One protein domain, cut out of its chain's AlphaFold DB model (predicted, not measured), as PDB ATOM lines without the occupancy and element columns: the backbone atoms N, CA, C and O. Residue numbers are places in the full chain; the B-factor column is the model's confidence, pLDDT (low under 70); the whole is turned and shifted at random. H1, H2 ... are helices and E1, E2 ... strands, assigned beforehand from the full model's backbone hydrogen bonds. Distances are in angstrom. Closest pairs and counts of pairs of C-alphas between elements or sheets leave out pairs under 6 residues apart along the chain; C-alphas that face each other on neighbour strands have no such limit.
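This is residues 229 to 284 and 308 to 446 of the 966 residues of the protein "SdrD_B domain-containing protein" of Deinococcus sp. Leaf326 (UniProt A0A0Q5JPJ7). A long, twisted sheet runs along most of this domain, with E7 through its middle; H1 and H4 pack side by side on the sheet near one end, and H3 covers it farther along. Beyond H3 the chain goes out and folds back through E8 and E9 as a thin arm, whose residues 383 to 389 stick out. There are 195 printed residues, with four named helices and eleven named strands in the order E1 H1 E2 E3 E4 E5 H2 E6 E7 E8 E9 H3 E10 E11 H4; the class is mixed, helices and strands. The nine-strand sheet is branched, its neighbour pairs antiparallel. The whole is extended, with a radius of gyration of the C-alphas of 25.0 A and spans of 91 by 32 by 23 A, the arm making part of the length.

Start at E7, residues 357 to 373: E5, residues 308 to 312, and E6, residues 335 to 348, lie on one side of it, E10, residues 411 to 416, and E11, residues 420 to 423, on the other side. Look for N 310 and O 371 at 2.8 A, N 340 and O 363 at 2.8 A in the hairpin E6 and E7, N 366 and O 413 at 2.9 A, and N 358 and O 422 at 2.9 A, each within hydrogen-bond range. E2, residues 261 to 263, and E3, residues 268 to 271, are neighbours of E6, with N 262 and O 347 at 2.9 A and N 270 and O 341 at 2.9 A. E4, residues 273 to 282, has E5 on one side, with N 279 and O 311 at 2.9 A, and E1, residues 229 to 238, on the other side, with N 231 and O 278 at 2.8 A. H3, residues 399 to 408, is over E7 at a height over the sheet of 7.8 A; their closest C-alphas, Ala 371 and Leu 406, are 5.4 A apart. H1, residues 243 to 254, is on the same face as H3. H4, residues 435 to 446, is over E7 and touches H1, closest C-alphas Val 249 and Val 442 at 5.6 A, at a shallow tilt of 26 degrees, opposite ways. H2, residues 317 to 320, only grazes the sheet. E8, residues 378 to 383, and E9, residues 388 to 393, pair with no named strand. H1, H3 and H4 have every O i to N i+4 pair within hydrogen-bond range; H2 is too short for one.

Find C-alpha 229 at (-26.824, 17.432, 42.734), where E1 begins. E7 runs 53.1 A from C-alpha 357 at (10.467, 12.453, 72.305), E6 39.5 A and E4 28.8 A. H4 ends at C-alpha 446, (5.346, 15.474, 51.483).

The C-alphas farthest apart, Leu 350 and Pro 385, are 91.7 A apart. Residues 285 to 307 are not printed; C-alphas 284 and 308 stand 9.2 A apart across this cut, in the link from E4 to E5. Of the links printed whole, H2 to E6 and E11 to H4 are long. Mean pLDDT of the printed part is 91.6, and no printed residue is under 70.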
ATOM      1  N   LEU A 229     -27.176  18.656  42.028       92.50
ATOM      2  CA  LEU A 229     -26.824  17.432  42.734       92.50
ATOM      3  C   LEU A 229     -25.556  17.654  43.556       92.50
ATOM      4  O   LEU A 229     -24.589  18.229  43.062       92.50
ATOM      5  N   LYS A 230     -25.545  17.181  44.802       93.75
ATOM      6  CA  LYS A 230     -24.344  17.121  45.649       93.75
ATOM      7  C   LYS A 230     -24.103  15.670  46.048       93.75
ATOM      8  O   LYS A 230     -25.029  14.985  46.479       93.75
ATOM      9  N   LEU A 231     -22.869  15.217  45.879       93.94
ATOM     10  CA  LEU A 231     -22.400  13.870  46.176       93.94
ATOM     11  C   LEU A 231     -21.286  13.981  47.215       93.94
ATOM     12  O   LEU A 231     -20.190  14.433  46.888       93.94
ATOM     13  N   ASP A 232     -21.556  13.567  48.449       94.50
ATOM     14  CA  ASP A 232     -20.526  13.477  49.487       94.50
ATOM     15  C   ASP A 232     -20.015  12.040  49.556       94.50
ATOM     16  O   ASP A 232     -20.771  11.104  49.833       94.50
ATOM     17  N   LEU A 233     -18.725  11.872  49.276       94.19
ATOM     18  CA  LEU A 233     -18.050  10.587  49.157       94.19
ATOM     19  C   LEU A 233     -17.032  10.429  50.279       94.19
ATOM     20  O   LEU A 233     -16.253  11.341  50.546       94.19
ATOM     21  N   THR A 234     -16.956   9.234  50.852       93.81
ATOM     22  CA  THR A 234     -15.770   8.773  51.589       93.81
ATOM     23  C   THR A 234     -15.209   7.575  50.851       93.81
ATOM     24  O   THR A 234     -15.956   6.654  50.524       93.81
ATOM     25  N   LEU A 235     -13.912   7.576  50.565       93.12
ATOM     26  CA  LEU A 235     -13.246   6.518  49.817       93.12
ATOM     27  C   LEU A 235     -12.805   5.386  50.749       93.12
ATOM     28  O   LEU A 235     -12.608   5.586  51.947       93.12
ATOM     29  N   THR A 236     -12.621   4.187  50.196       90.50
ATOM     30  CA  THR A 236     -12.117   3.025  50.953       90.50
ATOM     31  C   THR A 236     -10.619   3.102  51.246       90.50
ATOM     32  O   THR A 236     -10.136   2.399  52.130       90.50
ATOM     33  N   GLN A 237      -9.882   3.945  50.515       85.25
ATOM     34  CA  GLN A 237      -8.441   4.134  50.663       85.25
ATOM     35  C   GLN A 237      -8.133   5.554  51.156       85.25
ATOM     36  O   GLN A 237      -8.667   6.534  50.634       85.25
ATOM     37  N   GLY A 238      -7.267   5.656  52.166       85.50
ATOM     38  CA  GLY A 238      -6.635   6.911  52.583       85.50
ATOM     39  C   GLY A 238      -5.350   7.193  51.798       85.50
ATOM     40  O   GLY A 238      -4.943   6.414  50.935       85.50
ATOM     41  N   LEU A 239      -4.677   8.299  52.114       90.06
ATOM     42  CA  LEU A 239      -3.388   8.646  51.507       90.06
ATOM     43  C   LEU A 239      -2.250   8.066  52.348       90.06
ATOM     44  O   LEU A 239      -2.084   8.470  53.491       90.06
ATOM     45  N   THR A 240      -1.461   7.152  51.784       90.06
ATOM     46  CA  THR A 240      -0.305   6.539  52.453       90.06
ATOM     47  C   THR A 240       0.988   6.917  51.742       90.06
ATOM     48  O   THR A 240       1.167   6.601  50.568       90.06
ATOM     49  N   LEU A 241       1.895   7.583  52.458       90.62
ATOM     50  CA  LEU A 241       3.228   7.933  51.972       90.62
ATOM     51  C   LEU A 241       4.092   6.681  51.833       90.62
ATOM     52  O   LEU A 241       4.075   5.806  52.703       90.62
ATOM     53  N   ASP A 242       4.873   6.613  50.760       90.88
ATOM     54  CA  ASP A 242       5.817   5.523  50.544       90.88
ATOM     55  C   ASP A 242       7.074   5.661  51.426       90.88
ATOM     56  O   ASP A 242       7.357   6.703  52.030       90.88
ATOM     57  N   ALA A 243       7.852   4.580  51.511       90.12
ATOM     58  CA  ALA A 243       9.067   4.550  52.323       90.12
ATOM     59  C   ALA A 243      10.107   5.603  51.878       90.12
ATOM     60  O   ALA A 243      10.830   6.142  52.717       90.12
ATOM     61  N   THR A 244      10.155   5.926  50.583       91.50
ATOM     62  CA  THR A 244      11.064   6.922  49.991       91.50
ATOM     63  C   THR A 244      10.714   8.350  50.417       91.50
ATOM     64  O   THR A 244      11.588   9.163  50.724       91.50
ATOM     65  N   THR A 245       9.427   8.675  50.493       92.12
ATOM     66  CA  THR A 245       8.963   9.975  50.984       92.12
ATOM     67  C   THR A 245       9.258  10.107  52.474       92.12
ATOM     68  O   THR A 245       9.780  11.130  52.918       92.12
ATOM     69  N   LEU A 246       9.007   9.052  53.257       91.62
ATOM     70  CA  LEU A 246       9.292   9.046  54.696       91.62
ATOM     71  C   LEU A 246      10.795   9.170  55.007       91.62
ATOM     72  O   LEU A 246      11.169   9.831  55.981       91.62
ATOM     73  N   SER A 247      11.671   8.594  54.177       91.06
ATOM     74  CA  SER A 247      13.122   8.773  54.318       91.06
ATOM     75  C   SER A 247      13.565  10.198  53.973       91.06
ATOM     76  O   SER A 247      14.390  10.766  54.689       91.06
ATOM     77  N   THR A 248      12.951  10.822  52.963       91.94
ATOM     78  CA  THR A 248      13.174  12.238  52.615       91.94
ATOM     79  C   THR A 248      12.761  13.162  53.763       91.94
ATOM     80  O   THR A 248      13.504  14.073  54.129       91.94
ATOM     81  N   VAL A 249      11.621  12.876  54.402       92.94
ATOM     82  CA  VAL A 249      11.171  13.569  55.620       92.94
ATOM     83  C   VAL A 249      12.184  13.403  56.757       92.94
ATOM     84  O   VAL A 249      12.564  14.382  57.396       92.94
ATOM     85  N   THR A 250      12.671  12.183  56.994       92.12
ATOM     86  CA  THR A 250      13.670  11.908  58.042       92.12
ATOM     87  C   THR A 250      14.956  12.696  57.803       92.12
ATOM     88  O   THR A 250      15.461  13.328  58.731       92.12
ATOM     89  N   ALA A 251      15.468  12.702  56.570       90.94
ATOM     90  CA  ALA A 251      16.681  13.426  56.207       90.94
ATOM     91  C   ALA A 251      16.518  14.944  56.380       90.94
ATOM     92  O   ALA A 251      17.348  15.578  57.033       90.94
ATOM     93  N   GLY A 252      15.421  15.510  55.863       91.38
ATOM     94  CA  GLY A 252      15.144  16.945  55.944       91.38
ATOM     95  C   GLY A 252      14.866  17.446  57.363       91.38
ATOM     96  O   GLY A 252      15.158  18.601  57.671       91.38
ATOM     97  N   VAL A 253      14.315  16.611  58.249       92.50
ATOM     98  CA  VAL A 253      14.156  16.968  59.668       92.50
ATOM     99  C   VAL A 253      15.465  16.784  60.429       92.50
ATOM    100  O   VAL A 253      15.808  17.638  61.240       92.50
ATOM    101  N   SER A 254      16.238  15.732  60.143       90.81
ATOM    102  CA  SER A 254      17.516  15.470  60.826       90.81
ATOM    103  C   SER A 254      18.534  16.596  60.634       90.81
ATOM    104  O   SER A 254      19.271  16.899  61.566       90.81
ATOM    105  N   SER A 255      18.532  17.280  59.484       90.62
ATOM    106  CA  SER A 255      19.378  18.464  59.250       90.62
ATOM    107  C   SER A 255      18.986  19.700  60.071       90.62
ATOM    108  O   SER A 255      19.734  20.673  60.095       90.62
ATOM    109  N   LEU A 256      17.811  19.691  60.709       91.19
ATOM    110  CA  LEU A 256      17.290  20.793  61.526       91.19
ATOM    111  C   LEU A 256      17.422  20.537  63.033       91.19
ATOM    112  O   LEU A 256      17.150  21.438  63.827       91.19
ATOM    113  N   LEU A 257      17.789  19.318  63.439       91.56
ATOM    114  CA  LEU A 257      17.922  18.963  64.849       91.56
ATOM    115  C   LEU A 257      19.264  19.464  65.420       91.56
ATOM    116  O   LEU A 257      20.272  19.464  64.711       91.56
ATOM    117  N   PRO A 258      19.318  19.867  66.705       89.88
ATOM    118  CA  PRO A 258      20.575  20.195  67.375       89.88
ATOM    119  C   PRO A 258      21.564  19.020  67.366       89.88
ATOM    120  O   PRO A 258      21.156  17.857  67.429       89.88
ATOM    121  N   LEU A 259      22.873  19.314  67.361       87.12
ATOM    122  CA  LEU A 259      23.910  18.281  67.466       87.12
ATOM    123  C   LEU A 259      23.657  17.381  68.689       87.12
ATOM    124  O   LEU A 259      23.457  17.865  69.801       87.12
ATOM    125  N   GLY A 260      23.690  16.063  68.474       88.12
ATOM    126  CA  GLY A 260      23.412  15.058  69.507       88.12
ATOM    127  C   GLY A 260      21.983  14.505  69.494       88.12
ATOM    128  O   GLY A 260      21.719  13.521  70.187       88.12
ATOM    129  N   LEU A 261      21.087  15.075  68.681       92.25
ATOM    130  CA  LEU A 261      19.723  14.600  68.463       92.25
ATOM    131  C   LEU A 261      19.554  14.104  67.020       92.25
ATOM    132  O   LEU A 261      20.096  14.687  66.086       92.25
ATOM    133  N   GLN A 262      18.804  13.023  66.829       91.75
ATOM    134  CA  GLN A 262      18.533  12.436  65.515       91.75
ATOM    135  C   GLN A 262      17.090  11.938  65.425       91.75
ATOM    136  O   GLN A 262      16.472  11.611  66.442       91.75
ATOM    137  N   VAL A 263      16.559  11.840  64.205       93.00
ATOM    138  CA  VAL A 263      15.299  11.128  63.962       93.00
ATOM    139  C   VAL A 263      15.597   9.629  63.908       93.00
ATOM    140  O   VAL A 263      16.432   9.178  63.126       93.00
ATOM    141  N   ARG A 264      14.919   8.844  64.745       90.06
ATOM    142  CA  ARG A 264      15.012   7.383  64.751       90.06
ATOM    143  C   ARG A 264      14.417   6.812  63.465       90.06
ATOM    144  O   ARG A 264      13.418   7.313  62.951       90.06
ATOM    145  N   THR A 265      14.986   5.711  62.986       78.25
ATOM    146  CA  THR A 265      14.415   4.938  61.880       78.25
ATOM    147  C   THR A 265      12.991   4.465  62.217       78.25
ATOM    148  O   THR A 265      12.704   4.043  63.342       78.25
ATOM    149  N   GLY A 266      12.088   4.557  61.234       76.00
ATOM    150  CA  GLY A 266      10.670   4.206  61.386       76.00
ATOM    151  C   GLY A 266       9.769   5.392  61.747       76.00
ATOM    152  O   GLY A 266       9.183   5.419  62.829       76.00
ATOM    153  N   VAL A 267       9.642   6.358  60.826       82.69
ATOM    154  CA  VAL A 267       8.619   7.416  60.898       82.69
ATOM    155  C   VAL A 267       7.239   6.770  60.804       82.69
ATOM    156  O   VAL A 267       6.968   6.020  59.865       82.69
ATOM    157  N   ALA A 268       6.374   7.052  61.774       85.06
ATOM    158  CA  ALA A 268       4.998   6.579  61.753       85.06
ATOM    159  C   ALA A 268       4.112   7.592  61.022       85.06
ATOM    160  O   ALA A 268       4.297   8.802  61.154       85.06
ATOM    161  N   GLN A 269       3.137   7.092  60.272       88.81
ATOM    162  CA  GLN A 269       2.078   7.901  59.681       88.81
ATOM    163  C   GLN A 269       0.720   7.375  60.141       88.81
ATOM    164  O   GLN A 269       0.537   6.162  60.267       88.81
ATOM    165  N   GLN A 270      -0.222   8.276  60.400       86.56
ATOM    166  CA  GLN A 270      -1.634   7.941  60.568       86.56
ATOM    167  C   GLN A 270      -2.439   8.640  59.486       86.56
ATOM    168  O   GLN A 270      -2.296   9.848  59.295       86.56
ATOM    169  N   ASN A 271      -3.288   7.877  58.803       83.69
ATOM    170  CA  ASN A 271      -3.971   8.333  57.599       83.69
ATOM    171  C   ASN A 271      -5.479   8.287  57.832       83.69
ATOM    172  O   ASN A 271      -6.035   7.223  58.108       83.69
ATOM    173  N   GLY A 272      -6.142   9.437  57.714       81.12
ATOM    174  CA  GLY A 272      -7.594   9.482  57.601       81.12
ATOM    175  C   GLY A 272      -8.074   8.915  56.262       81.12
ATOM    176  O   GLY A 272      -7.327   8.880  55.278       81.12
ATOM    177  N   LEU A 273      -9.340   8.495  56.217       86.25
ATOM    178  CA  LEU A 273     -10.008   8.208  54.948       86.25
ATOM    179  C   LEU A 273     -10.141   9.493  54.127       86.25
ATOM    180  O   LEU A 273     -10.320  10.579  54.683       86.25
ATOM    181  N   LEU A 274     -10.062   9.352  52.804       92.25
ATOM    182  CA  LEU A 274     -10.245  10.470  51.892       92.25
ATOM    183  C   LEU A 274     -11.741  10.766  51.738       92.25
ATOM    184  O   LEU A 274     -12.521   9.862  51.440       92.25
ATOM    185  N   SER A 275     -12.129  12.024  51.904       93.94
ATOM    186  CA  SER A 275     -13.481  12.517  51.654       93.94
ATOM    187  C   SER A 275     -13.481  13.496  50.486       93.94
ATOM    188  O   SER A 275     -12.587  14.332  50.368       93.94
ATOM    189  N   VAL A 276     -14.470  13.394  49.605       94.19
ATOM    190  CA  VAL A 276     -14.598  14.253  48.423       94.19
ATOM    191  C   VAL A 276     -16.058  14.653  48.258       94.19
ATOM    192  O   VAL A 276     -16.925  13.789  48.167       94.19
ATOM    193  N   SER A 277     -16.322  15.954  48.177       95.00
ATOM    194  CA  SER A 277     -17.635  16.480  47.801       95.00
ATOM    195  C   SER A 277     -17.617  16.902  46.339       95.00
ATOM    196  O   SER A 277     -16.766  17.696  45.922       95.00
ATOM    197  N   VAL A 278     -18.559  16.366  45.566       95.19
ATOM    198  CA  VAL A 278     -18.763  16.688  44.154       95.19
ATOM    199  C   VAL A 278     -20.112  17.369  43.996       95.19
ATOM    200  O   VAL A 278     -21.129  16.856  44.456       95.19
ATOM    201  N   TYR A 279     -20.129  18.506  43.320       95.19
ATOM    202  CA  TYR A 279     -21.338  19.257  43.018       95.19
ATOM    203  C   TYR A 279     -21.547  19.244  41.510       95.19
ATOM    204  O   TYR A 279     -20.598  19.462  40.760       95.19
ATOM    205  N   ALA A 280     -22.773  18.992  41.073       93.75
ATOM    206  CA  ALA A 280     -23.170  19.054  39.679       93.75
ATOM    207  C   ALA A 280     -24.355  20.005  39.532       93.75
ATOM    208  O   ALA A 280     -25.396  19.813  40.159       93.75
ATOM    209  N   GLU A 281     -24.200  21.020  38.692       93.12
ATOM    210  CA  GLU A 281     -25.289  21.853  38.204       93.12
ATOM    211  C   GLU A 281     -25.579  21.455  36.760       93.12
ATOM    212  O   GLU A 281     -24.785  21.702  35.855       93.12
ATOM    213  N   VAL A 282     -26.712  20.786  36.562       91.50
ATOM    214  CA  VAL A 282     -27.180  20.338  35.252       91.50
ATOM    215  C   VAL A 282     -28.283  21.289  34.819       91.50
ATOM    216  O   VAL A 282     -29.397  21.246  35.339       91.50
ATOM    217  N   ALA A 283     -27.961  22.183  33.893       90.25
ATOM    218  CA  ALA A 283     -28.925  23.108  33.325       90.25
ATOM    219  C   ALA A 283     -29.957  22.367  32.467       90.25
ATOM    220  O   ALA A 283     -29.715  21.269  31.959       90.25
ATOM    221  N   LYS A 284     -31.109  23.011  32.264       92.19
ATOM    222  CA  LYS A 284     -32.151  22.499  31.377       92.19
ATOM    223  C   LYS A 284     -31.636  22.341  29.947       92.19
ATOM    224  O   LYS A 284     -30.878  23.173  29.449       92.19
ATOM    225  N   ALA A 308     -23.581  21.605  31.685       84.94
ATOM    226  CA  ALA A 308     -23.206  20.959  32.936       84.94
ATOM    227  C   ALA A 308     -21.952  21.605  33.518       84.94
ATOM    228  O   ALA A 308     -20.905  21.622  32.864       84.94
ATOM    229  N   ASP A 309     -22.068  22.063  34.760       92.69
ATOM    230  CA  ASP A 309     -20.947  22.527  35.566       92.69
ATOM    231  C   ASP A 309     -20.719  21.550  36.720       92.69
ATOM    232  O   ASP A 309     -21.637  21.214  37.473       92.69
ATOM    233  N   LEU A 310     -19.485  21.066  36.842       94.38
ATOM    234  CA  LEU A 310     -19.049  20.177  37.907       94.38
ATOM    235  C   LEU A 310     -18.003  20.868  38.776       94.38
ATOM    236  O   LEU A 310     -17.089  21.533  38.282       94.38
ATOM    237  N   TYR A 311     -18.094  20.635  40.080       95.75
ATOM    238  CA  TYR A 311     -17.210  21.234  41.066       95.75
ATOM    239  C   TYR A 311     -16.738  20.189  42.077       95.75
ATOM    240  O   TYR A 311     -17.521  19.351  42.526       95.75
ATOM    241  N   VAL A 312     -15.471  20.269  42.475       96.19
ATOM    242  CA  VAL A 312     -14.903  19.540  43.619       96.19
ATOM    243  C   VAL A 312     -14.408  20.569  44.624       96.19
ATOM    244  O   VAL A 312     -13.744  21.528  44.236       96.19
ATOM    245  N   GLY A 313     -14.723  20.390  45.905       94.94
ATOM    246  CA  GLY A 313     -14.356  21.330  46.967       94.94
ATOM    247  C   GLY A 313     -15.511  21.557  47.931       94.94
ATOM    248  O   GLY A 313     -16.261  20.631  48.227       94.94
ATOM    249  N   GLN A 314     -15.658  22.781  48.431       95.44
ATOM    250  CA  GLN A 314     -16.750  23.177  49.315       95.44
ATOM    251  C   GLN A 314     -17.502  24.362  48.716       95.44
ATOM    252  O   GLN A 314     -16.917  25.418  48.463       95.44
ATOM    253  N   ILE A 315     -18.815  24.195  48.570       96.00
ATOM    254  CA  ILE A 315     -19.770  25.280  48.342       96.00
ATOM    255  C   ILE A 315     -20.693  25.298  49.562       96.00
ATOM    256  O   ILE A 315     -21.075  24.241  50.070       96.00
ATOM    257  N   ALA A 316     -21.016  26.475  50.092       94.12
ATOM    258  CA  ALA A 316     -21.984  26.564  51.182       94.12
ATOM    259  C   ALA A 316     -23.361  26.088  50.692       94.12
ATOM    260  O   ALA A 316     -23.812  26.517  49.631       94.12
ATOM    261  N   ASP A 317     -24.058  25.248  51.463       92.38
ATOM    262  CA  ASP A 317     -25.360  24.701  51.048       92.38
ATOM    263  C   ASP A 317     -26.398  25.814  50.788       92.38
ATOM    264  O   ASP A 317     -27.193  25.721  49.856       92.38
ATOM    265  N   SER A 318     -26.332  26.918  51.545       91.69
ATOM    266  CA  SER A 318     -27.165  28.114  51.342       91.69
ATOM    267  C   SER A 318     -26.889  28.854  50.028       91.69
ATOM    268  O   SER A 318     -27.728  29.635  49.584       91.69
ATOM    269  N   VAL A 319     -25.730  28.625  49.408       93.31
ATOM    270  CA  VAL A 319     -25.362  29.144  48.085       93.31
ATOM    271  C   VAL A 319     -25.722  28.116  47.018       93.31
ATOM    272  O   VAL A 319     -26.424  28.450  46.066       93.31
ATOM    273  N   PHE A 320     -25.303  26.858  47.197       94.00
ATOM    274  CA  PHE A 320     -25.508  25.799  46.210       94.00
ATOM    275  C   PHE A 320     -26.987  25.491  45.973       94.00
ATOM    276  O   PHE A 320     -27.401  25.356  44.830       94.00
ATOM    277  N   PHE A 321     -27.820  25.445  47.012       92.69
ATOM    278  CA  PHE A 321     -29.251  25.152  46.861       92.69
ATOM    279  C   PHE A 321     -30.137  26.406  46.787       92.69
ATOM    280  O   PHE A 321     -31.364  26.338  46.910       92.69
ATOM    281  N   ASN A 322     -29.535  27.578  46.563       91.56
ATOM    282  CA  ASN A 322     -30.283  28.785  46.237       91.56
ATOM    283  C   ASN A 322     -30.605  28.809  44.738       91.56
ATOM    284  O   ASN A 322     -29.753  29.152  43.917       91.56
ATOM    285  N   ARG A 323     -31.856  28.483  44.392       89.94
ATOM    286  CA  ARG A 323     -32.353  28.414  43.006       89.94
ATOM    287  C   ARG A 323     -32.166  29.709  42.205       89.94
ATOM    288  O   ARG A 323     -32.053  29.651  40.989       89.94
ATOM    289  N   SER A 324     -32.106  30.860  42.874       89.12
ATOM    290  CA  SER A 324     -31.955  32.170  42.225       89.12
ATOM    291  C   SER A 324     -30.493  32.604  42.056       89.12
ATOM    292  O   SER A 324     -30.226  33.641  41.449       89.12
ATOM    293  N   ARG A 325     -29.531  31.858  42.612       89.38
ATOM    294  CA  ARG A 325     -28.097  32.167  42.533       89.38
ATOM    295  C   ARG A 325     -27.483  31.462  41.330       89.38
ATOM    296  O   ARG A 325     -27.486  30.243  41.288       89.38
ATOM    297  N   ILE A 326     -26.884  32.209  40.406       90.31
ATOM    298  CA  ILE A 326     -26.007  31.644  39.363       90.31
ATOM    299  C   ILE A 326     -24.687  31.232  40.023       90.31
ATOM    300  O   ILE A 326     -24.107  32.067  40.716       90.31
ATOM    301  N   LEU A 327     -24.216  29.997  39.843       92.12
ATOM    302  CA  LEU A 327     -22.939  29.555  40.410       92.12
ATOM    303  C   LEU A 327     -21.765  29.946  39.511       92.12
ATOM    304  O   LEU A 327     -21.880  30.058  38.293       92.12
ATOM    305  N   THR A 328     -20.619  30.191  40.136       91.25
ATOM    306  CA  THR A 328     -19.364  30.532  39.467       91.25
ATOM    307  C   THR A 328     -18.203  29.801  40.129       91.25
ATOM    308  O   THR A 328     -18.287  29.376  41.281       91.25
ATOM    309  N   ALA A 329     -17.057  29.725  39.449       89.81
ATOM    310  CA  ALA A 329     -15.847  29.124  40.015       89.81
ATOM    311  C   ALA A 329     -15.384  29.774  41.340       89.81
ATOM    312  O   ALA A 329     -14.663  29.139  42.111       89.81
ATOM    313  N   ALA A 330     -15.781  31.025  41.608       91.50
ATOM    314  CA  ALA A 330     -15.462  31.740  42.842       91.50
ATOM    315  C   ALA A 330     -16.285  31.265  44.053       91.50
ATOM    316  O   ALA A 330     -15.854  31.455  45.187       91.50
ATOM    317  N   ASP A 331     -17.436  30.624  43.828       94.75
ATOM    318  CA  ASP A 331     -18.265  30.060  44.900       94.75
ATOM    319  C   ASP A 331     -17.666  28.762  45.479       94.75
ATOM    320  O   ASP A 331     -18.089  28.299  46.540       94.75
ATOM    321  N   VAL A 332     -16.670  28.180  44.799       96.00
ATOM    322  CA  VAL A 332     -15.986  26.950  45.212       96.00
ATOM    323  C   VAL A 332     -14.730  27.282  46.005       96.00
ATOM    324  O   VAL A 332     -13.764  27.832  45.471       96.00
ATOM    325  N   THR A 333     -14.712  26.868  47.267       95.69
ATOM    326  CA  THR A 333     -13.552  26.987  48.159       95.69
ATOM    327  C   THR A 333     -12.858  25.631  48.345       95.69
ATOM    328  O   THR A 333     -13.512  24.594  48.206       95.69
ATOM    329  N   PRO A 334     -11.541  25.585  48.632       95.50
ATOM    330  CA  PRO A 334     -10.856  24.322  48.900       95.50
ATOM    331  C   PRO A 334     -11.437  23.596  50.120       95.50
ATOM    332  O   PRO A 334     -11.524  24.179  51.200       95.50
ATOM    333  N   ALA A 335     -11.782  22.316  49.960       95.12
ATOM    334  CA  ALA A 335     -12.295  21.468  51.039       95.12
ATOM    335  C   ALA A 335     -11.227  20.509  51.553       95.12
ATOM    336  O   ALA A 335     -10.482  19.938  50.757       95.12
ATOM    337  N   THR A 336     -11.193  20.281  52.864       93.88
ATOM    338  CA  THR A 336     -10.373  19.235  53.483       93.88
ATOM    339  C   THR A 336     -10.789  17.861  52.969       93.88
ATOM    340  O   THR A 336     -11.910  17.420  53.213       93.88
ATOM    341  N   ALA A 337      -9.878  17.171  52.289       93.12
ATOM    342  CA  ALA A 337     -10.116  15.826  51.781       93.12
ATOM    343  C   ALA A 337      -9.495  14.746  52.663       93.12
ATOM    344  O   ALA A 337     -10.108  13.706  52.873       93.12
ATOM    345  N   ALA A 338      -8.301  14.977  53.209       93.25
ATOM    346  CA  ALA A 338      -7.681  14.064  54.164       93.25
ATOM    347  C   ALA A 338      -6.883  14.828  55.217       93.25
ATOM    348  O   ALA A 338      -6.273  15.859  54.935       93.25
ATOM    349  N   ASN A 339      -6.852  14.258  56.419       91.62
ATOM    350  CA  ASN A 339      -5.930  14.635  57.478       91.62
ATOM    351  C   ASN A 339      -4.952  13.479  57.684       91.62
ATOM    352  O   ASN A 339      -5.368  12.328  57.850       91.62
ATOM    353  N   LEU A 340      -3.662  13.786  57.635       91.81
ATOM    354  CA  LEU A 340      -2.573  12.861  57.899       91.81
ATOM    355  C   LEU A 340      -1.782  13.369  59.093       91.81
ATOM    356  O   LEU A 340      -1.680  14.570  59.325       91.81
ATOM    357  N   THR A 341      -1.159  12.452  59.809       92.50
ATOM    358  CA  THR A 341      -0.257  12.790  60.902       92.50
ATOM    359  C   THR A 341       1.071  12.101  60.666       92.50
ATOM    360  O   THR A 341       1.108  10.878  60.567       92.50
ATOM    361  N   VAL A 342       2.157  12.872  60.595       93.75
ATOM    362  CA  VAL A 342       3.526  12.350  60.501       93.75
ATOM    363  C   VAL A 342       4.174  12.431  61.877       93.75
ATOM    364  O   VAL A 342       4.356  13.520  62.420       93.75
ATOM    365  N   SER A 343       4.531  11.284  62.442       94.06
ATOM    366  CA  SER A 343       5.144  11.171  63.765       94.06
ATOM    367  C   SER A 343       6.604  10.744  63.649       94.06
ATOM    368  O   SER A 343       6.924   9.627  63.235       94.06
ATOM    369  N   LEU A 344       7.499  11.643  64.047       94.38
ATOM    370  CA  LEU A 344       8.942  11.449  64.062       94.38
ATOM    371  C   LEU A 344       9.400  11.151  65.488       94.38
ATOM    372  O   LEU A 344       9.282  11.986  66.381       94.38
ATOM    373  N   ASN A 345       9.952   9.962  65.701       94.88
ATOM    374  CA  ASN A 345      10.555   9.599  66.976       94.88
ATOM    375  C   ASN A 345      11.976  10.154  67.035       94.88
ATOM    376  O   ASN A 345      12.786   9.862  66.163       94.88
ATOM    377  N   LEU A 346      12.284  10.947  68.051       94.44
ATOM    378  CA  LEU A 346      13.608  11.509  68.279       94.44
ATOM    379  C   LEU A 346      14.390  10.620  69.247       94.44
ATOM    380  O   LEU A 346      13.849  10.158  70.253       94.44
ATOM    381  N   ALA A 347      15.668  10.416  68.952       93.38
ATOM    382  CA  ALA A 347      16.631   9.701  69.780       93.38
ATOM    383  C   ALA A 347      17.897  10.551  69.943       93.38
ATOM    384  O   ALA A 347      18.141  11.474  69.161       93.38
ATOM    385  N   THR A 348      18.729  10.250  70.939       92.06
ATOM    386  CA  THR A 348      20.073  10.845  70.998       92.06
ATOM    387  C   THR A 348      21.035  10.056  70.116       92.06
ATOM    388  O   THR A 348      20.809   8.880  69.818       92.06
ATOM    389  N   THR A 349      22.139  10.671  69.701       87.88
ATOM    390  CA  THR A 349      23.210   9.966  68.972       87.88
ATOM    391  C   THR A 349      23.885   8.884  69.819       87.88
ATOM    392  O   THR A 349      24.357   7.891  69.276       87.88
ATOM    393  N   LEU A 350      23.878   9.042  71.148       89.69
ATOM    394  CA  LEU A 350      24.441   8.088  72.110       89.69
ATOM    395  C   LEU A 350      23.501   6.910  72.423       89.69
ATOM    396  O   LEU A 350      23.967   5.849  72.824       89.69
ATOM    397  N   ALA A 351      22.190   7.081  72.236       90.50
ATOM    398  CA  ALA A 351      21.177   6.047  72.445       90.50
ATOM    399  C   ALA A 351      20.214   5.984  71.238       90.50
ATOM    400  O   ALA A 351      19.030   6.294  71.379       90.50
ATOM    401  N   PRO A 352      20.693   5.562  70.048       87.75
ATOM    402  CA  PRO A 352      19.952   5.655  68.783       87.75
ATOM    403  C   PRO A 352      18.628   4.881  68.768       87.75
ATOM    404  O   PRO A 352      17.714   5.224  68.024       87.75
ATOM    405  N   ASN A 353      18.509   3.844  69.599       89.56
ATOM    406  CA  ASN A 353      17.334   2.975  69.635       89.56
ATOM    407  C   ASN A 353      16.284   3.410  70.675       89.56
ATOM    408  O   ASN A 353      15.159   2.904  70.651       89.56
ATOM    409  N   LEU A 354      16.608   4.354  71.568       91.31
ATOM    410  CA  LEU A 354      15.708   4.830  72.619       91.31
ATOM    411  C   LEU A 354      14.992   6.112  72.174       91.31
ATOM    412  O   LEU A 354      15.627   7.146  71.977       91.31
ATOM    413  N   THR A 355      13.664   6.057  72.046       93.12
ATOM    414  CA  THR A 355      12.857   7.252  71.766       93.12
ATOM    415  C   THR A 355      12.784   8.127  73.013       93.12
ATOM    416  O   THR A 355      12.288   7.687  74.048       93.12
ATOM    417  N   ILE A 356      13.245   9.371  72.908       94.00
ATOM    418  CA  ILE A 356      13.211  10.355  74.002       94.00
ATOM    419  C   ILE A 356      12.085  11.384  73.838       94.00
ATOM    420  O   ILE A 356      11.601  11.933  74.826       94.00
ATOM    421  N   ALA A 357      11.627  11.620  72.609       94.25
ATOM    422  CA  ALA A 357      10.467  12.453  72.305       94.25
ATOM    423  C   ALA A 357       9.842  12.036  70.970       94.25
ATOM    424  O   ALA A 357      10.529  11.480  70.115       94.25
ATOM    425  N   THR A 358       8.568  12.349  70.765       94.69
ATOM    426  CA  THR A 358       7.893  12.187  69.472       94.69
ATOM    427  C   THR A 358       7.398  13.545  68.999       94.69
ATOM    428  O   THR A 358       6.657  14.218  69.714       94.69
ATOM    429  N   VAL A 359       7.812  13.952  67.800       94.50
ATOM    430  CA  VAL A 359       7.298  15.146  67.124       94.50
ATOM    431  C   VAL A 359       6.196  14.725  66.171       94.50
ATOM    432  O   VAL A 359       6.405  13.870  65.316       94.50
ATOM    433  N   THR A 360       5.033  15.337  66.308       94.81
ATOM    434  CA  THR A 360       3.834  15.021  65.542       94.81
ATOM    435  C   THR A 360       3.475  16.217  64.677       94.81
ATOM    436  O   THR A 360       3.221  17.301  65.197       94.81
ATOM    437  N   VAL A 361       3.452  16.022  63.360       94.88
ATOM    438  CA  VAL A 361       3.105  17.052  62.376       94.88
ATOM    439  C   VAL A 361       1.792  16.668  61.699       94.88
ATOM    440  O   VAL A 361       1.784  15.734  60.892       94.88
ATOM    441  N   PRO A 362       0.681  17.357  62.005       94.06
ATOM    442  CA  PRO A 362      -0.555  17.177  61.266       94.06
ATOM    443  C   PRO A 362      -0.450  17.876  59.906       94.06
ATOM    444  O   PRO A 362      -0.014  19.027  59.805       94.06
ATOM    445  N   VAL A 363      -0.848  17.155  58.867       93.19
ATOM    446  CA  VAL A 363      -0.833  17.564  57.466       93.19
ATOM    447  C   VAL A 363      -2.246  17.445  56.916       93.19
ATOM    448  O   VAL A 363      -2.850  16.374  56.914       93.19
ATOM    449  N   GLU A 364      -2.767  18.553  56.423       93.38
ATOM    450  CA  GLU A 364      -4.081  18.652  55.811       93.38
ATOM    451  C   GLU A 364      -3.940  18.704  54.286       93.38
ATOM    452  O   GLU A 364      -3.182  19.516  53.749       93.38
ATOM    453  N   VAL A 365      -4.690  17.863  53.574       93.75
ATOM    454  CA  VAL A 365      -4.801  17.899  52.109       93.75
ATOM    455  C   VAL A 365      -6.161  18.480  51.747       93.75
ATOM    456  O   VAL A 365      -7.187  17.915  52.129       93.75
ATOM    457  N   ARG A 366      -6.181  19.585  50.993       95.06
ATOM    458  CA  ARG A 366      -7.415  20.194  50.475       95.06
ATOM    459  C   ARG A 366      -7.498  20.122  48.958       95.06
ATOM    460  O   ARG A 366      -6.469  20.216  48.285       95.06
ATOM    461  N   LEU A 367      -8.722  19.998  48.449       95.50
ATOM    462  CA  LEU A 367      -9.034  19.867  47.025       95.50
ATOM    463  C   LEU A 367      -9.962  20.980  46.552       95.50
ATOM    464  O   LEU A 367     -10.914  21.343  47.251       95.50
ATOM    465  N   ARG A 368      -9.711  21.459  45.335       95.94
ATOM    466  CA  ARG A 368     -10.611  22.315  44.565       95.94
ATOM    467  C   ARG A 368     -10.498  21.972  43.080       95.94
ATOM    468  O   ARG A 368      -9.395  21.816  42.579       95.94
ATOM    469  N   ALA A 369     -11.610  21.860  42.369       96.06
ATOM    470  CA  ALA A 369     -11.613  21.750  40.910       96.06
ATOM    471  C   ALA A 369     -12.917  22.297  40.334       96.06
ATOM    472  O   ALA A 369     -13.960  22.246  40.989       96.06
ATOM    473  N   VAL A 370     -12.856  22.777  39.094       95.56
ATOM    474  CA  VAL A 370     -14.018  23.238  38.329       95.56
ATOM    475  C   VAL A 370     -13.908  22.718  36.899       95.56
ATOM    476  O   VAL A 370     -12.832  22.766  36.294       95.56
ATOM    477  N   ALA A 371     -15.020  22.233  36.360       94.81
ATOM    478  CA  ALA A 371     -15.168  21.873  34.958       94.81
ATOM    479  C   ALA A 371     -16.538  22.334  34.463       94.81
ATOM    480  O   ALA A 371     -17.537  22.131  35.144       94.81
ATOM    481  N   SER A 372     -16.588  22.924  33.274       91.75
ATOM    482  CA  SER A 372     -17.823  23.394  32.650       91.75
ATOM    483  C   SER A 372     -17.921  22.893  31.217       91.75
ATOM    484  O   SER A 372     -16.918  22.723  30.520       91.75
ATOM    485  N   GLY A 373     -19.144  22.629  30.767       89.12
ATOM    486  CA  GLY A 373     -19.410  22.111  29.432       89.12
ATOM    487  C   GLY A 373     -20.676  22.715  28.860       89.12
ATOM    488  O   GLY A 373     -21.763  22.488  29.378       89.12
ATOM    489  N   THR A 374     -20.537  23.451  27.758       87.94
ATOM    490  CA  THR A 374     -21.653  24.118  27.085       87.94
ATOM    491  C   THR A 374     -21.897  23.503  25.700       87.94
ATOM    492  O   THR A 374     -21.125  23.766  24.777       87.94
ATOM    493  N   PRO A 375     -22.954  22.692  25.517       89.25
ATOM    494  CA  PRO A 375     -23.298  22.124  24.216       89.25
ATOM    495  C   PRO A 375     -23.727  23.181  23.192       89.25
ATOM    496  O   PRO A 375     -24.313  24.212  23.541       89.25
ATOM    497  N   ALA A 376     -23.480  22.890  21.913       89.31
ATOM    498  CA  ALA A 376     -24.043  23.638  20.793       89.31
ATOM    499  C   ALA A 376     -25.497  23.218  20.514       89.31
ATOM    500  O   ALA A 376     -25.896  22.085  20.802       89.31
ATOM    501  N   THR A 377     -26.277  24.129  19.928       91.62
ATOM    502  CA  THR A 377     -27.630  23.840  19.435       91.62
ATOM    503  C   THR A 377     -27.567  22.918  18.220       91.62
ATOM    504  O   THR A 377     -26.701  23.063  17.360       91.62
ATOM    505  N   GLN A 378     -28.504  21.981  18.149       93.50
ATOM    506  CA  GLN A 378     -28.638  20.985  17.096       93.50
ATOM    507  C   GLN A 378     -30.052  21.021  16.520       93.50
ATOM    508  O   GLN A 378     -31.003  21.367  17.218       93.50
ATOM    509  N   THR A 379     -30.198  20.626  15.260       95.25
ATOM    510  CA  THR A 379     -31.500  20.515  14.591       95.25
ATOM    511  C   THR A 379     -31.829  19.045  14.367       95.25
ATOM    512  O   THR A 379     -31.024  18.314  13.793       95.25
ATOM    513  N   GLY A 380     -33.009  18.615  14.806       94.94
ATOM    514  CA  GLY A 380     -33.537  17.269  14.587       94.94
ATOM    515  C   GLY A 380     -34.816  17.317  13.760       94.94
ATOM    516  O   GLY A 380     -35.641  18.215  13.927       94.94
ATOM    517  N   THR A 381     -34.973  16.347  12.860       96.88
ATOM    518  CA  THR A 381     -36.186  16.171  12.050       96.88
ATOM    519  C   THR A 381     -36.885  14.889  12.470       96.88
ATOM    520  O   THR A 381     -36.274  13.821  12.488       96.88
ATOM    521  N   PHE A 382     -38.167  14.997  12.787       97.00
ATOM    522  CA  PHE A 382     -39.033  13.912  13.215       97.00
ATOM    523  C   PHE A 382     -40.052  13.627  12.114       97.00
ATOM    524  O   PHE A 382     -40.758  14.537  11.690       97.00
ATOM    525  N   GLY A 383     -40.126  12.383  11.656       94.12
ATOM    526  CA  GLY A 383     -41.109  11.911  10.688       94.12
ATOM    527  C   GLY A 383     -41.991  10.851  11.335       94.12
ATOM    528  O   GLY A 383     -41.484   9.961  12.018       94.12
ATOM    529  N   GLY A 384     -43.307  10.956  11.139       88.62
ATOM    530  CA  GLY A 384     -44.261   9.986  11.675       88.62
ATOM    531  C   GLY A 384     -43.984   8.535  11.224       88.62
ATOM    532  O   GLY A 384     -43.291   8.315  10.230       88.62
ATOM    533  N   PRO A 385     -44.562   7.529  11.909       92.94
ATOM    534  CA  PRO A 385     -45.618   7.638  12.920       92.94
ATOM    535  C   PRO A 385     -45.125   8.151  14.284       92.94
ATOM    536  O   PRO A 385     -43.980   7.948  14.674       92.94
ATOM    537  N   PHE A 386     -46.019   8.819  15.015       92.06
ATOM    538  CA  PHE A 386     -45.767   9.325  16.369       92.06
ATOM    539  C   PHE A 386     -46.404   8.385  17.408       92.06
ATOM    540  O   PHE A 386     -47.422   7.766  17.089       92.06
ATOM    541  N   PRO A 387     -45.844   8.258  18.628       93.06
ATOM    542  CA  PRO A 387     -44.744   9.049  19.186       93.06
ATOM    543  C   PRO A 387     -43.342   8.636  18.704       93.06
ATOM    544  O   PRO A 387     -42.948   7.472  18.825       93.06
ATOM    545  N   GLN A 388     -42.530   9.607  18.271       93.31
ATOM    546  CA  GLN A 388     -41.134   9.401  17.855       93.31
ATOM    547  C   GLN A 388     -40.177  10.100  18.826       93.31
ATOM    548  O   GLN A 388     -40.375  11.266  19.159       93.31
ATOM    549  N   THR A 389     -39.120   9.403  19.248       93.38
ATOM    550  CA  THR A 389     -38.092   9.940  20.150       93.38
ATOM    551  C   THR A 389     -36.749  10.045  19.459       93.38
ATOM    552  O   THR A 389     -36.376   9.153  18.699       93.38
ATOM    553  N   GLN A 390     -36.011  11.107  19.769       94.00
ATOM    554  CA  GLN A 390     -34.612  11.258  19.394       94.00
ATOM    555  C   GLN A 390     -33.796  11.775  20.580       94.00
ATOM    556  O   GLN A 390     -34.277  12.568  21.393       94.00
ATOM    557  N   THR A 391     -32.546  11.324  20.654       93.38
ATOM    558  CA  THR A 391     -31.548  11.829  21.596       93.38
ATOM    559  C   THR A 391     -30.653  12.821  20.873       93.38
ATOM    560  O   THR A 391     -30.034  12.488  19.865       93.38
ATOM    561  N   PHE A 392     -30.558  14.028  21.409       93.06
ATOM    562  CA  PHE A 392     -29.614  15.040  20.968       93.06
ATOM    563  C   PHE A 392     -28.363  14.924  21.821       93.06
ATOM    564  O   PHE A 392     -28.450  15.014  23.043       93.06
ATOM    565  N   THR A 393     -27.211  14.733  21.183       91.25
ATOM    566  CA  THR A 393     -25.945  14.449  21.865       91.25
ATOM    567  C   THR A 393     -24.902  15.474  21.475       91.25
ATOM    568  O   THR A 393     -24.650  15.704  20.297       91.25
ATOM    569  N   SER A 394     -24.274  16.099  22.460       85.88
ATOM    570  CA  SER A 394     -23.125  16.968  22.260       85.88
ATOM    571  C   SER A 394     -21.935  16.142  21.785       85.88
ATOM    572  O   SER A 394     -21.552  15.167  22.428       85.88
ATOM    573  N   GLY A 395     -21.316  16.552  20.678       77.81
ATOM    574  CA  GLY A 395     -20.066  15.947  20.210       77.81
ATOM    575  C   GLY A 395     -18.839  16.357  21.035       77.81
ATOM    576  O   GLY A 395     -17.774  15.775  20.867       77.81
ATOM    577  N   THR A 396     -18.966  17.362  21.910       83.12
ATOM    578  CA  THR A 396     -17.835  17.981  22.625       83.12
ATOM    579  C   THR A 396     -17.966  17.948  24.145       83.12
ATOM    580  O   THR A 396     -16.967  18.098  24.843       83.12
ATOM    581  N   VAL A 397     -19.173  17.734  24.677       88.06
ATOM    582  CA  VAL A 397     -19.452  17.709  26.120       88.06
ATOM    583  C   VAL A 397     -19.962  16.327  26.495       88.06
ATOM    584  O   VAL A 397     -20.988  15.885  25.988       88.06
ATOM    585  N   SER A 398     -19.249  15.651  27.389       89.94
ATOM    586  CA  SER A 398     -19.637  14.354  27.943       89.94
ATOM    587  C   SER A 398     -19.162  14.241  29.385       89.94
ATOM    588  O   SER A 398     -18.252  14.965  29.804       89.94
ATOM    589  N   ILE A 399     -19.728  13.295  30.136       88.81
ATOM    590  CA  ILE A 399     -19.292  13.051  31.512       88.81
ATOM    591  C   ILE A 399     -17.805  12.674  31.596       88.81
ATOM    592  O   ILE A 399     -17.107  13.132  32.495       88.81
ATOM    593  N   GLY A 400     -17.292  11.917  30.619       88.56
ATOM    594  CA  GLY A 400     -15.875  11.555  30.549       88.56
ATOM    595  C   GLY A 400     -14.971  12.763  30.290       88.56
ATOM    596  O   GLY A 400     -13.923  12.895  30.924       88.56
ATOM    597  N   ALA A 401     -15.393  13.681  29.414       90.19
ATOM    598  CA  ALA A 401     -14.657  14.917  29.150       90.19
ATOM    599  C   ALA A 401     -14.628  15.834  30.385       90.19
ATOM    600  O   ALA A 401     -13.564  16.343  30.739       90.19
ATOM    601  N   LEU A 402     -15.757  15.991  31.089       91.81
ATOM    602  CA  LEU A 402     -15.804  16.797  32.313       91.81
ATOM    603  C   LEU A 402     -15.034  16.150  33.469       91.81
ATOM    604  O   LEU A 402     -14.314  16.854  34.170       91.81
ATOM    605  N   ALA A 403     -15.109  14.828  33.645       91.12
ATOM    606  CA  ALA A 403     -14.305  14.115  34.643       91.12
ATOM    607  C   ALA A 403     -12.800  14.295  34.381       91.12
ATOM    608  O   ALA A 403     -12.043  14.600  35.300       91.12
ATOM    609  N   THR A 404     -12.376  14.194  33.117       90.69
ATOM    610  CA  THR A 404     -10.987  14.463  32.712       90.69
ATOM    611  C   THR A 404     -10.593  15.909  33.017       90.69
ATOM    612  O   THR A 404      -9.533  16.144  33.595       90.69
ATOM    613  N   SER A 405     -11.462  16.874  32.703       92.88
ATOM    614  CA  SER A 405     -11.229  18.288  33.012       92.88
ATOM    615  C   SER A 405     -11.131  18.546  34.517       92.88
ATOM    616  O   SER A 405     -10.274  19.324  34.924       92.88
ATOM    617  N   LEU A 406     -11.947  17.893  35.354       93.06
ATOM    618  CA  LEU A 406     -11.857  18.017  36.813       93.06
ATOM    619  C   LEU A 406     -10.517  17.512  37.342       93.06
ATOM    620  O   LEU A 406      -9.923  18.160  38.197       93.06
ATOM    621  N   VAL A 407     -10.039  16.369  36.842       90.62
ATOM    622  CA  VAL A 407      -8.749  15.800  37.258       90.62
ATOM    623  C   VAL A 407      -7.589  16.690  36.812       90.62
ATOM    624  O   VAL A 407      -6.668  16.920  37.592       90.62
ATOM    625  N   GLN A 408      -7.641  17.228  35.591       91.62
ATOM    626  CA  GLN A 408      -6.621  18.150  35.076       91.62
ATOM    627  C   GLN A 408      -6.604  19.488  35.824       91.62
ATOM    628  O   GLN A 408      -5.531  20.037  36.066       91.62
ATOM    629  N   ASN A 409      -7.774  19.982  36.234       93.44
ATOM    630  CA  ASN A 409      -7.933  21.233  36.978       93.44
ATOM    631  C   ASN A 409      -7.927  21.031  38.504       93.44
ATOM    632  O   ASN A 409      -8.356  21.925  39.235       93.44
ATOM    633  N   LEU A 410      -7.495  19.864  38.997       93.25
ATOM    634  CA  LEU A 410      -7.497  19.565  40.425       93.25
ATOM    635  C   LEU A 410      -6.392  20.353  41.138       93.25
ATOM    636  O   LEU A 410      -5.217  19.986  41.145       93.25
ATOM    637  N   GLU A 411      -6.789  21.440  41.784       94.25
ATOM    638  CA  GLU A 411      -5.957  22.213  42.690       94.25
ATOM    639  C   GLU A 411      -5.850  21.476  44.026       94.25
ATOM    640  O   GLU A 411      -6.826  21.307  44.761       94.25
ATOM    641  N   ILE A 412      -4.633  21.038  44.344       93.38
ATOM    642  CA  ILE A 412      -4.323  20.340  45.589       93.38
ATOM    643  C   ILE A 412      -3.422  21.240  46.431       93.38
ATOM    644  O   ILE A 412      -2.313  21.591  46.010       93.38
ATOM    645  N   SER A 413      -3.872  21.587  47.634       93.12
ATOM    646  CA  SER A 413      -3.069  22.319  48.617       93.12
ATOM    647  C   SER A 413      -2.768  21.436  49.820       93.12
ATOM    648  O   SER A 413      -3.674  20.800  50.357       93.12
ATOM    649  N   VAL A 414      -1.509  21.430  50.251       91.69
ATOM    650  CA  VAL A 414      -1.041  20.698  51.432       91.69
ATOM    651  C   VAL A 414      -0.647  21.723  52.488       91.69
ATOM    652  O   VAL A 414       0.170  22.601  52.215       91.69
ATOM    653  N   LEU A 415      -1.257  21.646  53.666       91.25
ATOM    654  CA  LEU A 415      -1.081  22.604  54.757       91.25
ATOM    655  C   LEU A 415      -0.622  21.868  56.018       91.25
ATOM    656  O   LEU A 415      -1.102  20.778  56.306       91.25
ATOM    657  N   GLY A 416       0.295  22.458  56.782       87.75
ATOM    658  CA  GLY A 416       0.661  21.965  58.113       87.75
ATOM    659  C   GLY A 416       0.020  22.828  59.195       87.75
ATOM    660  O   GLY A 416       0.116  24.051  59.120       87.75
ATOM    661  N   SER A 417      -0.597  22.223  60.211       83.94
ATOM    662  CA  SER A 417      -1.222  22.961  61.328       83.94
ATOM    663  C   SER A 417      -0.282  23.211  62.518       83.94
ATOM    664  O   SER A 417      -0.712  23.697  63.561       83.94
ATOM    665  N   GLY A 418       1.016  22.938  62.334       86.88
ATOM    666  CA  GLY A 418       2.067  23.123  63.333       86.88
ATOM    667  C   GLY A 418       2.438  21.824  64.049       86.88
ATOM    668  O   GLY A 418       1.584  21.032  64.439       86.88
ATOM    669  N   ALA A 419       3.740  21.596  64.212       90.88
ATOM    670  CA  ALA A 419       4.265  20.437  64.916       90.88
ATOM    671  C   ALA A 419       4.047  20.558  66.433       90.88
ATOM    672  O   ALA A 419       4.309  21.608  67.022       90.88
ATOM    673  N   SER A 420       3.638  19.465  67.074       93.44
ATOM    674  CA  SER A 420       3.621  19.316  68.532       93.44
ATOM    675  C   SER A 420       4.662  18.290  68.972       93.44
ATOM    676  O   SER A 420       5.062  17.427  68.190       93.44
ATOM    677  N   ILE A 421       5.134  18.387  70.215       93.94
ATOM    678  CA  ILE A 421       6.117  17.455  70.772       93.94
ATOM    679  C   ILE A 421       5.578  16.797  72.040       93.94
ATOM    680  O   ILE A 421       5.123  17.471  72.960       93.94
ATOM    681  N   ALA A 422       5.663  15.471  72.092       93.81
ATOM    682  CA  ALA A 422       5.435  14.677  73.290       93.81
ATOM    683  C   ALA A 422       6.793  14.228  73.845       93.81
ATOM    684  O   ALA A 422       7.490  13.424  73.224       93.81
ATOM    685  N   VAL A 423       7.190  14.769  74.997       93.12
ATOM    686  CA  VAL A 423       8.452  14.413  75.662       93.12
ATOM    687  C   VAL A 423       8.237  13.151  76.493       93.12
ATOM    688  O   VAL A 423       7.416  13.144  77.405       93.12
ATOM    689  N   LEU A 424       8.976  12.088  76.173       92.81
ATOM    690  CA  LEU A 424       8.915  10.803  76.880       92.81
ATOM    691  C   LEU A 424       9.990  10.725  77.969       92.81
ATOM    692  O   LEU A 424       9.763  10.158  79.033       92.81
ATOM    693  N   LEU A 425      11.158  11.313  77.700       91.38
ATOM    694  CA  LEU A 425      12.282  11.410  78.623       91.38
ATOM    695  C   LEU A 425      12.825  12.849  78.596       91.38
ATOM    696  O   LEU A 425      13.171  13.336  77.516       91.38
ATOM    697  N   PRO A 426      12.921  13.545  79.747       88.12
ATOM    698  CA  PRO A 426      13.463  14.899  79.798       88.12
ATOM    699  C   PRO A 426      14.888  14.955  79.237       88.12
ATOM    700  O   PRO A 426      15.764  14.208  79.671       88.12
ATOM    701  N   ASN A 427      15.138  15.853  78.283       89.25
ATOM    702  CA  ASN A 427      16.466  16.066  77.711       89.25
ATOM    703  C   ASN A 427      16.647  17.553  77.340       89.25
ATOM    704  O   ASN A 427      15.812  18.081  76.603       89.25
ATOM    705  N   PRO A 428      17.722  18.232  77.793       87.56
ATOM    706  CA  PRO A 428      17.952  19.654  77.509       87.56
ATOM    707  C   PRO A 428      17.994  20.004  76.016       87.56
ATOM    708  O   PRO A 428      17.640  21.121  75.643       87.56
ATOM    709  N   LEU A 429      18.381  19.052  75.156       87.38
ATOM    710  CA  LEU A 429      18.431  19.231  73.700       87.38
ATOM    711  C   LEU A 429      17.044  19.475  73.075       87.38
ATOM    712  O   LEU A 429      16.965  19.939  71.941       87.38
ATOM    713  N   LEU A 430      15.954  19.186  73.797       89.56
ATOM    714  CA  LEU A 430      14.578  19.365  73.321       89.56
ATOM    715  C   LEU A 430      14.048  20.798  73.521       89.56
ATOM    716  O   LEU A 430      13.110  21.188  72.829       89.56
ATOM    717  N   ASN A 431      14.647  21.593  74.418       85.50
ATOM    718  CA  ASN A 431      14.118  22.905  74.828       85.50
ATOM    719  C   ASN A 431      14.124  23.959  73.705       85.50
ATOM    720  O   ASN A 431      13.317  24.884  73.735       85.50
ATOM    721  N   ASN A 432      15.012  23.810  72.716       81.75
ATOM    722  CA  ASN A 432      15.220  24.776  71.630       81.75
ATOM    723  C   ASN A 432      14.845  24.211  70.246       81.75
ATOM    724  O   ASN A 432      15.368  24.664  69.226       81.75
ATOM    725  N   LEU A 433      13.976  23.196  70.180       90.69
ATOM    726  CA  LEU A 433      13.533  22.639  68.900       90.69
ATOM    727  C   LEU A 433      12.694  23.652  68.109       90.69
ATOM    728  O   LEU A 433      11.671  24.143  68.580       90.69
ATOM    729  N   ASN A 434      13.090  23.915  66.862       92.19
ATOM    730  CA  ASN A 434      12.335  24.785  65.963       92.19
ATOM    731  C   ASN A 434      11.187  24.009  65.295       92.19
ATOM    732  O   ASN A 434      11.299  23.523  64.169       92.19
ATOM    733  N   LEU A 435      10.067  23.893  66.011       92.62
ATOM    734  CA  LEU A 435       8.879  23.161  65.559       92.62
ATOM    735  C   LEU A 435       8.286  23.731  64.257       92.62
ATOM    736  O   LEU A 435       7.770  22.972  63.436       92.62
ATOM    737  N   THR A 436       8.414  25.037  64.008       93.38
ATOM    738  CA  THR A 436       7.984  25.668  62.749       93.38
ATOM    739  C   THR A 436       8.855  25.225  61.572       93.38
ATOM    740  O   THR A 436       8.324  24.851  60.527       93.38
ATOM    741  N   ALA A 437      10.181  25.193  61.735       92.50
ATOM    742  CA  ALA A 437      11.091  24.703  60.699       92.50
ATOM    743  C   ALA A 437      10.878  23.211  60.410       92.50
ATOM    744  O   ALA A 437      10.878  22.811  59.246       92.50
ATOM    745  N   ILE A 438      10.624  22.402  61.446       93.44
ATOM    746  CA  ILE A 438      10.269  20.984  61.286       93.44
ATOM    747  C   ILE A 438       8.953  20.849  60.511       93.44
ATOM    748  O   ILE A 438       8.897  20.082  59.554       93.44
ATOM    749  N   THR A 439       7.926  21.631  60.861       94.56
ATOM    750  CA  THR A 439       6.640  21.647  60.139       94.56
ATOM    751  C   THR A 439       6.852  21.958  58.660       94.56
ATOM    752  O   THR A 439       6.404  21.197  57.808       94.56
ATOM    753  N   ASN A 440       7.588  23.028  58.345       94.25
ATOM    754  CA  ASN A 440       7.857  23.434  56.965       94.25
ATOM    755  C   ASN A 440       8.657  22.370  56.200       94.25
ATOM    756  O   ASN A 440       8.354  22.101  55.041       94.25
ATOM    757  N   SER A 441       9.646  21.739  56.839       94.19
ATOM    758  CA  SER A 441      10.442  20.662  56.235       94.19
ATOM    759  C   SER A 441       9.585  19.440  55.900       94.19
ATOM    760  O   SER A 441       9.623  18.954  54.769       94.19
ATOM    761  N   VAL A 442       8.736  19.002  56.839       93.81
ATOM    762  CA  VAL A 442       7.793  17.896  56.615       93.81
ATOM    763  C   VAL A 442       6.826  18.244  55.488       93.81
ATOM    764  O   VAL A 442       6.740  17.483  54.530       93.81
ATOM    765  N   VAL A 443       6.148  19.396  55.558       94.12
ATOM    766  CA  VAL A 443       5.176  19.830  54.540       94.12
ATOM    767  C   VAL A 443       5.827  19.896  53.158       94.12
ATOM    768  O   VAL A 443       5.282  19.338  52.207       94.12
ATOM    769  N   ASN A 444       7.017  20.489  53.035       94.00
ATOM    770  CA  ASN A 444       7.732  20.579  51.761       94.00
ATOM    771  C   ASN A 444       8.080  19.196  51.192       94.00
ATOM    772  O   ASN A 444       7.866  18.959  50.003       94.00
ATOM    773  N   ALA A 445       8.563  18.275  52.030       93.38
ATOM    774  CA  ALA A 445       8.927  16.924  51.606       93.38
ATOM    775  C   ALA A 445       7.713  16.092  51.158       93.38
ATOM    776  O   ALA A 445       7.821  15.308  50.216       93.38
ATOM    777  N   VAL A 446       6.550  16.268  51.795       93.56
ATOM    778  CA  VAL A 446       5.346  15.474  51.483       93.56
ATOM    779  C   VAL A 446       4.442  16.109  50.427       93.56
ATOM    780  O   VAL A 446       3.583  15.419  49.888       93.56
TER     781      VAL A 446